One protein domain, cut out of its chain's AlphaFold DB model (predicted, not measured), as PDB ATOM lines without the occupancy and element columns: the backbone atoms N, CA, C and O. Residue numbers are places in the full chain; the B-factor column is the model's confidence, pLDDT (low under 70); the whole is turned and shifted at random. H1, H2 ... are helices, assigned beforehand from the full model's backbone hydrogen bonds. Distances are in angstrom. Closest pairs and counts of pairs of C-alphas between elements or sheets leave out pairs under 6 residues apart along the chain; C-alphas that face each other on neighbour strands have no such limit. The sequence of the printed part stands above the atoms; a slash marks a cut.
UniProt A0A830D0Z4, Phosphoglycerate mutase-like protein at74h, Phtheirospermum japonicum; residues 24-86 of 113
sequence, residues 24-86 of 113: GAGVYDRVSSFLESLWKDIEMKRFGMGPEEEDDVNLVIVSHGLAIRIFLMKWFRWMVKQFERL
ATOM      1  N   GLY A  24     -52.917  -0.604  10.885       67.25
ATOM      2  CA  GLY A  24     -52.234  -0.500   9.592       67.25
ATOM      3  C   GLY A  24     -51.015  -1.425   9.491       67.25
ATOM      4  O   GLY A  24     -50.730  -1.929   8.409       67.25
ATOM      5  N   ALA A  25     -50.363  -1.713  10.622       72.06
ATOM      6  CA  ALA A  25     -49.291  -2.699  10.727       72.06
ATOM      7  C   ALA A  25     -49.773  -4.136  10.441       72.06
ATOM      8  O   ALA A  25     -49.160  -4.827   9.636       72.06
ATOM      9  N   GLY A  26     -50.912  -4.563  11.000       76.81
ATOM     10  CA  GLY A  26     -51.463  -5.898  10.719       76.81
ATOM     11  C   GLY A  26     -51.864  -6.082   9.251       76.81
ATOM     12  O   GLY A  26     -51.650  -7.140   8.658       76.81
ATOM     13  N   VAL A  27     -52.374  -5.019   8.618       76.12
ATOM     14  CA  VAL A  27     -52.634  -5.020   7.169       76.12
ATOM     15  C   VAL A  27     -51.322  -5.059   6.371       76.12
ATOM     16  O   VAL A  27     -51.259  -5.730   5.343       76.12
ATOM     17  N   TYR A  28     -50.268  -4.379   6.833       79.88
ATOM     18  CA  TYR A  28     -48.947  -4.405   6.199       79.88
ATOM     19  C   TYR A  28     -48.326  -5.800   6.189       79.88
ATOM     20  O   TYR A  28     -47.832  -6.216   5.141       79.88
ATOM     21  N   ASP A  29     -48.413  -6.546   7.289       82.31
ATOM     22  CA  ASP A  29     -47.872  -7.906   7.352       82.31
ATOM     23  C   ASP A  29     -48.557  -8.835   6.341       82.31
ATOM     24  O   ASP A  29     -47.889  -9.560   5.598       82.31
ATOM     25  N   ARG A  30     -49.886  -8.739   6.203       83.56
ATOM     26  CA  ARG A  30     -50.618  -9.516   5.190       83.56
ATOM     27  C   ARG A  30     -50.296  -9.109   3.760       83.56
ATOM     28  O   ARG A  30     -50.138  -9.975   2.903       83.56
ATOM     29  N   VAL A  31     -50.175  -7.810   3.489       81.94
ATOM     30  CA  VAL A  31     -49.774  -7.325   2.160       81.94
ATOM     31  C   VAL A  31     -48.341  -7.756   1.832       81.94
ATOM     32  O   VAL A  31     -48.055  -8.080   0.682       81.94
ATOM     33  N   SER A  32     -47.452  -7.813   2.828       83.06
ATOM     34  CA  SER A  32     -46.085  -8.316   2.659       83.06
ATOM     35  C   SER A  32     -46.072  -9.794   2.283       83.06
ATOM     36  O   SER A  32     -45.412 -10.158   1.314       83.06
ATOM     37  N   SER A  33     -46.832 -10.626   3.001       84.56
ATOM     38  CA  SER A  33     -46.933 -12.058   2.698       84.56
ATOM     39  C   SER A  33     -47.510 -12.308   1.300       84.56
ATOM     40  O   SER A  33     -46.968 -13.116   0.549       84.56
ATOM     41  N   PHE A  34     -48.544 -11.558   0.903       83.88
ATOM     42  CA  PHE A  34     -49.092 -11.625  -0.456       83.88
ATOM     43  C   PHE A  34     -48.047 -11.276  -1.527       83.88
ATOM     44  O   PHE A  34     -47.916 -11.983  -2.522       83.88
ATOM     45  N   LEU A  35     -47.284 -10.201  -1.313       81.88
ATOM     46  CA  LEU A  35     -46.234  -9.765  -2.231       81.88
ATOM     47  C   LEU A  35     -45.120 -10.799  -2.386       81.88
ATOM     48  O   LEU A  35     -44.645 -11.011  -3.496       81.88
ATOM     49  N   GLU A  36     -44.695 -11.433  -1.297       83.44
ATOM     50  CA  GLU A  36     -43.659 -12.470  -1.334       83.44
ATOM     51  C   GLU A  36     -44.109 -13.701  -2.122       83.44
ATOM     52  O   GLU A  36     -43.336 -14.220  -2.929       83.44
ATOM     53  N   SER A  37     -45.359 -14.136  -1.942       83.88
ATOM     54  CA  SER A  37     -45.935 -15.225  -2.739       83.88
ATOM     55  C   SER A  37     -46.024 -14.853  -4.219       83.88
ATOM     56  O   SER A  37     -45.568 -15.613  -5.065       83.88
ATOM     57  N   LEU A  38     -46.512 -13.648  -4.528       82.94
ATOM     58  CA  LEU A  38     -46.594 -13.144  -5.899       82.94
ATOM     59  C   LEU A  38     -45.215 -13.093  -6.579       82.94
ATOM     60  O   LEU A  38     -45.080 -13.509  -7.725       82.94
ATOM     61  N   TRP A  39     -44.185 -12.600  -5.884       80.12
ATOM     62  CA  TRP A  39     -42.820 -12.563  -6.416       80.12
ATOM     63  C   TRP A  39     -42.277 -13.962  -6.715       80.12
ATOM     64  O   TRP A  39     -41.670 -14.154  -7.767       80.12
ATOM     65  N   LYS A  40     -42.535 -14.940  -5.838       82.62
ATOM     66  CA  LYS A  40     -42.157 -16.342  -6.072       82.62
ATOM     67  C   LYS A  40     -42.889 -16.943  -7.266       82.62
ATOM     68  O   LYS A  40     -42.268 -17.642  -8.056       82.62
ATOM     69  N   ASP A  41     -44.179 -16.660  -7.426       79.00
ATOM     70  CA  ASP A  41     -44.955 -17.170  -8.562       79.00
ATOM     71  C   ASP A  41     -44.462 -16.593  -9.900       79.00
ATOM     72  O   ASP A  41     -44.413 -17.314 -10.902       79.00
ATOM     73  N   ILE A  42     -44.036 -15.322  -9.909       76.38
ATOM     74  CA  ILE A  42     -43.392 -14.685 -11.068       76.38
ATOM     75  C   ILE A  42     -42.037 -15.349 -11.356       76.38
ATOM     76  O   ILE A  42     -41.762 -15.709 -12.498       76.38
ATOM     77  N   GLU A  43     -41.205 -15.557 -10.330       74.44
ATOM     78  CA  GLU A  43     -39.886 -16.196 -10.459       74.44
ATOM     79  C   GLU A  43     -39.983 -17.652 -10.939       74.44
ATOM     80  O   GLU A  43     -39.194 -18.091 -11.776       74.44
ATOM     81  N   MET A  44     -40.997 -18.391 -10.482       75.06
ATOM     82  CA  MET A  44     -41.266 -19.771 -10.899       75.06
ATOM     83  C   MET A  44     -41.868 -19.884 -12.309       75.06
ATOM     84  O   MET A  44     -42.241 -20.987 -12.710       75.06
ATOM     85  N   LYS A  45     -41.990 -18.778 -13.063       67.69
ATOM     86  CA  LYS A  45     -42.544 -18.743 -14.430       67.69
ATOM     87  C   LYS A  45     -43.934 -19.390 -14.553       67.69
ATOM     88  O   LYS A  45     -44.339 -19.818 -15.635       67.69
ATOM     89  N   ARG A  46     -44.705 -19.438 -13.457       63.53
ATOM     90  CA  ARG A  46     -46.006 -20.134 -13.398       63.53
ATOM     91  C   ARG A  46     -47.087 -19.500 -14.266       63.53
ATOM     92  O   ARG A  46     -48.088 -20.147 -14.549       63.53
ATOM     93  N   PHE A  47     -46.873 -18.267 -14.714       62.91
ATOM     94  CA  PHE A  47     -47.789 -17.530 -15.583       62.91
ATOM     95  C   PHE A  47     -47.677 -17.897 -17.071       62.91
ATOM     96  O   PHE A  47     -48.241 -17.196 -17.900       62.91
ATOM     97  N   GLY A  48     -47.001 -19.001 -17.408       52.69
ATOM     98  CA  GLY A  48     -46.976 -19.520 -18.776       52.69
ATOM     99  C   GLY A  48     -45.908 -18.884 -19.659       52.69
ATOM    100  O   GLY A  48     -46.142 -18.696 -20.843       52.69
ATOM    101  N   MET A  49     -44.725 -18.586 -19.110       54.22
ATOM    102  CA  MET A  49     -43.562 -18.266 -19.943       54.22
ATOM    103  C   MET A  49     -43.070 -19.550 -20.617       54.22
ATOM    104  O   MET A  49     -42.268 -20.298 -20.047       54.22
ATOM    105  N   GLY A  50     -43.553 -19.818 -21.827       53.53
ATOM    106  CA  GLY A  50     -42.820 -20.676 -22.752       53.53
ATOM    107  C   GLY A  50     -41.419 -20.090 -22.996       53.53
ATOM    108  O   GLY A  50     -41.231 -18.883 -22.852       53.53
ATOM    109  N   PRO A  51     -40.414 -20.907 -23.351       58.31
ATOM    110  CA  PRO A  51     -39.047 -20.433 -23.597       58.31
ATOM    111  C   PRO A  51     -38.921 -19.397 -24.735       58.31
ATOM    112  O   PRO A  51     -37.847 -18.833 -24.903       58.31
ATOM    113  N   GLU A  52     -39.999 -19.146 -25.484       57.53
ATOM    114  CA  GLU A  52     -40.030 -18.358 -26.722       57.53
ATOM    115  C   GLU A  52     -40.847 -17.051 -26.602       57.53
ATOM    116  O   GLU A  52     -40.831 -16.240 -27.522       57.53
ATOM    117  N   GLU A  53     -41.561 -16.818 -25.491       58.69
ATOM    118  CA  GLU A  53     -42.346 -15.589 -25.294       58.69
ATOM    119  C   GLU A  53     -41.564 -14.598 -24.424       58.69
ATOM    120  O   GLU A  53     -41.387 -14.793 -23.220       58.69
ATOM    121  N   GLU A  54     -41.058 -13.539 -25.062       54.47
ATOM    122  CA  GLU A  54     -40.345 -12.433 -24.421       54.47
ATOM    123  C   GLU A  54     -41.229 -11.727 -23.369       54.47
ATOM    124  O   GLU A  54     -42.088 -10.906 -23.677       54.47
ATOM    125  N   ASP A  55     -40.998 -12.084 -22.105       60.03
ATOM    126  CA  ASP A  55     -40.773 -11.210 -20.940       60.03
ATOM    127  C   ASP A  55     -41.760 -10.074 -20.570       60.03
ATOM    128  O   ASP A  55     -41.454  -9.316 -19.646       60.03
ATOM    129  N   ASP A  56     -42.961  -9.966 -21.147       60.66
ATOM    130  CA  ASP A  56     -43.941  -8.938 -20.738       60.66
ATOM    131  C   ASP A  56     -45.126  -9.502 -19.928       60.66
ATOM    132  O   ASP A  56     -46.225  -9.760 -20.421       60.66
ATOM    133  N   VAL A  57     -44.921  -9.644 -18.611       68.00
ATOM    134  CA  VAL A  57     -45.996  -9.977 -17.657       68.00
ATOM    135  C   VAL A  57     -46.725  -8.710 -17.212       68.00
ATOM    136  O   VAL A  57     -46.222  -7.922 -16.407       68.00
ATOM    137  N   ASN A  58     -47.964  -8.550 -17.673       72.62
ATOM    138  CA  ASN A  58     -48.856  -7.490 -17.212       72.62
ATOM    139  C   ASN A  58     -49.587  -7.907 -15.928       72.62
ATOM    140  O   ASN A  58     -50.463  -8.771 -15.947       72.62
ATOM    141  N   LEU A  59     -49.263  -7.262 -14.804       75.69
ATOM    142  CA  LEU A  59     -49.899  -7.522 -13.512       75.69
ATOM    143  C   LEU A  59     -50.922  -6.435 -13.157       75.69
ATOM    144  O   LEU A  59     -50.567  -5.273 -12.954       75.69
ATOM    145  N   VAL A  60     -52.184  -6.832 -12.982       80.75
ATOM    146  CA  VAL A  60     -53.261  -5.950 -12.506       80.75
ATOM    147  C   VAL A  60     -53.660  -6.344 -11.085       80.75
ATOM    148  O   VAL A  60     -54.122  -7.455 -10.845       80.75
ATOM    149  N   ILE A  61     -53.509  -5.419 -10.131       79.75
ATOM    150  CA  ILE A  61     -53.877  -5.629  -8.722       79.75
ATOM    151  C   ILE A  61     -55.092  -4.766  -8.380       79.75
ATOM    152  O   ILE A  61     -55.017  -3.537  -8.397       79.75
ATOM    153  N   VAL A  62     -56.196  -5.407  -7.996       82.25
ATOM    154  CA  VAL A  62     -57.413  -4.736  -7.519       82.25
ATOM    155  C   VAL A  62     -57.514  -4.909  -6.007       82.25
ATOM    156  O   VAL A  62     -57.500  -6.024  -5.494       82.25
ATOM    157  N   SER A  63     -57.582  -3.802  -5.265       78.31
ATOM    158  CA  SER A  63     -57.658  -3.833  -3.801       78.31
ATOM    159  C   SER A  63     -58.332  -2.581  -3.229       78.31
ATOM    160  O   SER A  63     -58.723  -1.667  -3.955       78.31
ATOM    161  N   HIS A  64     -58.477  -2.520  -1.906       80.12
ATOM    162  CA  HIS A  64     -59.069  -1.382  -1.204       80.12
ATOM    163  C   HIS A  64     -58.078  -0.219  -1.065       80.12
ATOM    164  O   HIS A  64     -56.865  -0.412  -0.997       80.12
ATOM    165  N   GLY A  65     -58.590   1.009  -0.927       71.62
ATOM    166  CA  GLY A  65     -57.756   2.216  -0.879       71.62
ATOM    167  C   GLY A  65     -56.641   2.179   0.177       71.62
ATOM    168  O   GLY A  65     -55.516   2.575  -0.116       71.62
ATOM    169  N   LEU A  66     -56.906   1.657   1.382       74.06
ATOM    170  CA  LEU A  66     -55.875   1.505   2.419       74.06
ATOM    171  C   LEU A  66     -54.822   0.452   2.038       74.06
ATOM    172  O   LEU A  66     -53.631   0.700   2.210       74.06
ATOM    173  N   ALA A  67     -55.255  -0.679   1.482       73.69
ATOM    174  CA  ALA A  67     -54.381  -1.774   1.082       73.69
ATOM    175  C   ALA A  67     -53.451  -1.375  -0.075       73.69
ATOM    176  O   ALA A  67     -52.257  -1.640   0.006       73.69
ATOM    177  N   ILE A  68     -53.936  -0.631  -1.079       80.00
ATOM    178  CA  ILE A  68     -53.097  -0.105  -2.177       80.00
ATOM    179  C   ILE A  68     -52.009   0.830  -1.641       80.00
ATOM    180  O   ILE A  68     -50.869   0.802  -2.089       80.00
ATOM    181  N   ARG A  69     -52.319   1.659  -0.644       74.00
ATOM    182  CA  ARG A  69     -51.318   2.565  -0.061       74.00
ATOM    183  C   ARG A  69     -50.230   1.800   0.685       74.00
ATOM    184  O   ARG A  69     -49.064   2.176   0.620       74.00
ATOM    185  N   ILE A  70     -50.625   0.757   1.410       77.31
ATOM    186  CA  ILE A  70     -49.717  -0.125   2.146       77.31
ATOM    187  C   ILE A  70     -48.865  -0.931   1.155       77.31
ATOM    188  O   ILE A  70     -47.655  -1.047   1.334       77.31
ATOM    189  N   PHE A  71     -49.470  -1.382   0.058       80.81
ATOM    190  CA  PHE A  71     -48.786  -2.012  -1.064       80.81
ATOM    191  C   PHE A  71     -47.725  -1.087  -1.666       80.81
ATOM    192  O   PHE A  71     -46.565  -1.474  -1.759       80.81
ATOM    193  N   LEU A  72     -48.076   0.161  -1.991       75.81
ATOM    194  CA  LEU A  72     -47.131   1.154  -2.515       75.81
ATOM    195  C   LEU A  72     -46.001   1.447  -1.520       75.81
ATOM    196  O   LEU A  72     -44.848   1.590  -1.928       75.81
ATOM    197  N   MET A  73     -46.307   1.481  -0.219       75.06
ATOM    198  CA  MET A  73     -45.297   1.638   0.827       75.06
ATOM    199  C   MET A  73     -44.286   0.484   0.817       75.06
ATOM    200  O   MET A  73     -43.084   0.742   0.872       75.06
ATOM    201  N   LYS A  74     -44.747  -0.768   0.701       78.25
ATOM    202  CA  LYS A  74     -43.867  -1.944   0.609       78.25
ATOM    203  C   LYS A  74     -43.097  -1.976  -0.717       78.25
ATOM    204  O   LYS A  74     -41.886  -2.188  -0.701       78.25
ATOM    205  N   TRP A  75     -43.767  -1.712  -1.838       75.44
ATOM    206  CA  TRP A  75     -43.201  -1.782  -3.190       75.44
ATOM    207  C   TRP A  75     -42.087  -0.757  -3.418       75.44
ATOM    208  O   TRP A  75     -41.000  -1.099  -3.879       75.44
ATOM    209  N   PHE A  76     -42.319   0.500  -3.035       74.88
ATOM    210  CA  PHE A  76     -41.327   1.569  -3.171       74.88
ATOM    211  C   PHE A  76     -40.425   1.731  -1.940       74.88
ATOM    212  O   PHE A  76     -39.610   2.654  -1.901       74.88
ATOM    213  N   ARG A  77     -40.559   0.849  -0.936       72.44
ATOM    214  CA  ARG A  77     -39.841   0.914   0.349       72.44
ATOM    215  C   ARG A  77     -39.958   2.290   1.024       72.44
ATOM    216  O   ARG A  77     -38.980   2.816   1.555       72.44
ATOM    217  N   TRP A  78     -41.140   2.901   0.976       70.62
ATOM    218  CA  TRP A  78     -41.376   4.219   1.570       70.62
ATOM    219  C   TRP A  78     -41.401   4.163   3.094       70.62
ATOM    220  O   TRP A  78     -41.899   3.214   3.699       70.62
ATOM    221  N   MET A  79     -40.905   5.227   3.729       63.41
ATOM    222  CA  MET A  79     -41.021   5.378   5.179       63.41
ATOM    223  C   MET A  79     -42.461   5.717   5.575       63.41
ATOM    224  O   MET A  79     -43.169   6.422   4.851       63.41
ATOM    225  N   VAL A  80     -42.866   5.318   6.785       64.75
ATOM    226  CA  VAL A  80     -44.203   5.609   7.342       64.75
ATOM    227  C   VAL A  80     -44.536   7.107   7.268       64.75
ATOM    228  O   VAL A  80     -45.647   7.479   6.906       64.75
ATOM    229  N   LYS A  81     -43.547   7.988   7.472       61.66
ATOM    230  CA  LYS A  81     -43.712   9.449   7.336       61.66
ATOM    231  C   LYS A  81     -44.142   9.895   5.928       61.66
ATOM    232  O   LYS A  81     -44.851  10.889   5.792       61.66
ATOM    233  N   GLN A  82     -43.714   9.195   4.874       61.62
ATOM    234  CA  GLN A  82     -44.129   9.470   3.491       61.62
ATOM    235  C   GLN A  82     -45.532   8.919   3.217       61.62
ATOM    236  O   GLN A  82     -46.346   9.599   2.595       61.62
ATOM    237  N   PHE A  83     -45.843   7.738   3.756       62.12
ATOM    238  CA  PHE A  83     -47.183   7.152   3.716       62.12
ATOM    239  C   PHE A  83     -48.232   8.047   4.398       62.12
ATOM    240  O   PHE A  83     -49.322   8.253   3.866       62.12
ATOM    241  N   GLU A  84     -47.901   8.638   5.545       63.44
ATOM    242  CA  GLU A  84     -48.809   9.524   6.281       63.44
ATOM    243  C   GLU A  84     -49.052  10.865   5.584       63.44
ATOM    244  O   GLU A  84     -50.137  11.438   5.713       63.44
ATOM    245  N   ARG A  85     -48.073  11.341   4.803       61.75
ATOM    246  CA  ARG A  85     -48.206  12.542   3.965       61.75
ATOM    247  C   ARG A  85     -49.108  12.324   2.754       61.75
ATOM    248  O   ARG A  85     -49.677  13.288   2.241       61.75
ATOM    249  N   LEU A  86     -49.284  11.083   2.304       58.28
ATOM    250  CA  LEU A  86     -50.212  10.779   1.222       58.28
ATOM    251  C   LEU A  86     -51.653  10.908   1.744       58.28
ATOM    252  O   LEU A  86     -52.050  10.265   2.721       58.28
TER     253      LEU A  86
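What this domain is: This is residues 24 to 86 of the 113 residues of the protein "Phosphoglycerate mutase-like protein at74h" of Phtheirospermum japonicum (UniProt A0A830D0Z4). One long helix, H1, runs along the longest axis; beyond its last residue the chain swings out in a wide open loop, with residues 50 to 56 sticking out, and folds back to a second helix, H2, which packs steeply across the first part of H1. A short helix, H3, packs on H2 away from H1, and H2 lies between the two. The printed part has 63 residues with three named helices in the order H1, H2, H3 and no named strand; its class is all helix. The whole is loose, with a radius of gyration of the C-alphas of 14.3 A and spans of 44 by 19 by 19 A.

Where its parts are: H1 covers residues 24 to 43 and measures 28.3 A, from C-alpha 24 at (-52.234, -0.500, 9.592) to C-alpha 43 at (-39.886, -16.196, -10.459). Residues 44 to 64 hold no named element. H2, residues 65 to 75, measures 15.3 A. H3, residues 80 to 85, measures 8.7 A and ends with C-alpha 85 at (-48.206, 12.542, 3.965).

How they stand to each other: H1 touches H2 with residues 24 to 32 alone; the closest C-alphas, of Tyr 28 and Ile 70, are 5.9 A apart. They run the same way at a steep tilt of 58 degrees. H2 touches H3, with the closest C-alphas, of Met 73 and Phe 83, 6.5 A apart. These two run opposite ways at a steep tilt of 48 degrees. H1 and H3 are apart. In H1, H2 and H3 every O i to N i+4 pair is within hydrogen-bond range.

The domain as a whole: The two C-alphas farthest apart, of Glu 52 and Arg 85, are 44.3 A from each other. The printed part has no cut. The link from H1 to H2 is long, 21 residues, and that from H2 to H3 is tight, 4 residues. The mean pLDDT of the printed part is 72.1, and it is under 70 at residue 24, residues 45 to 57 and residues 79 to 86.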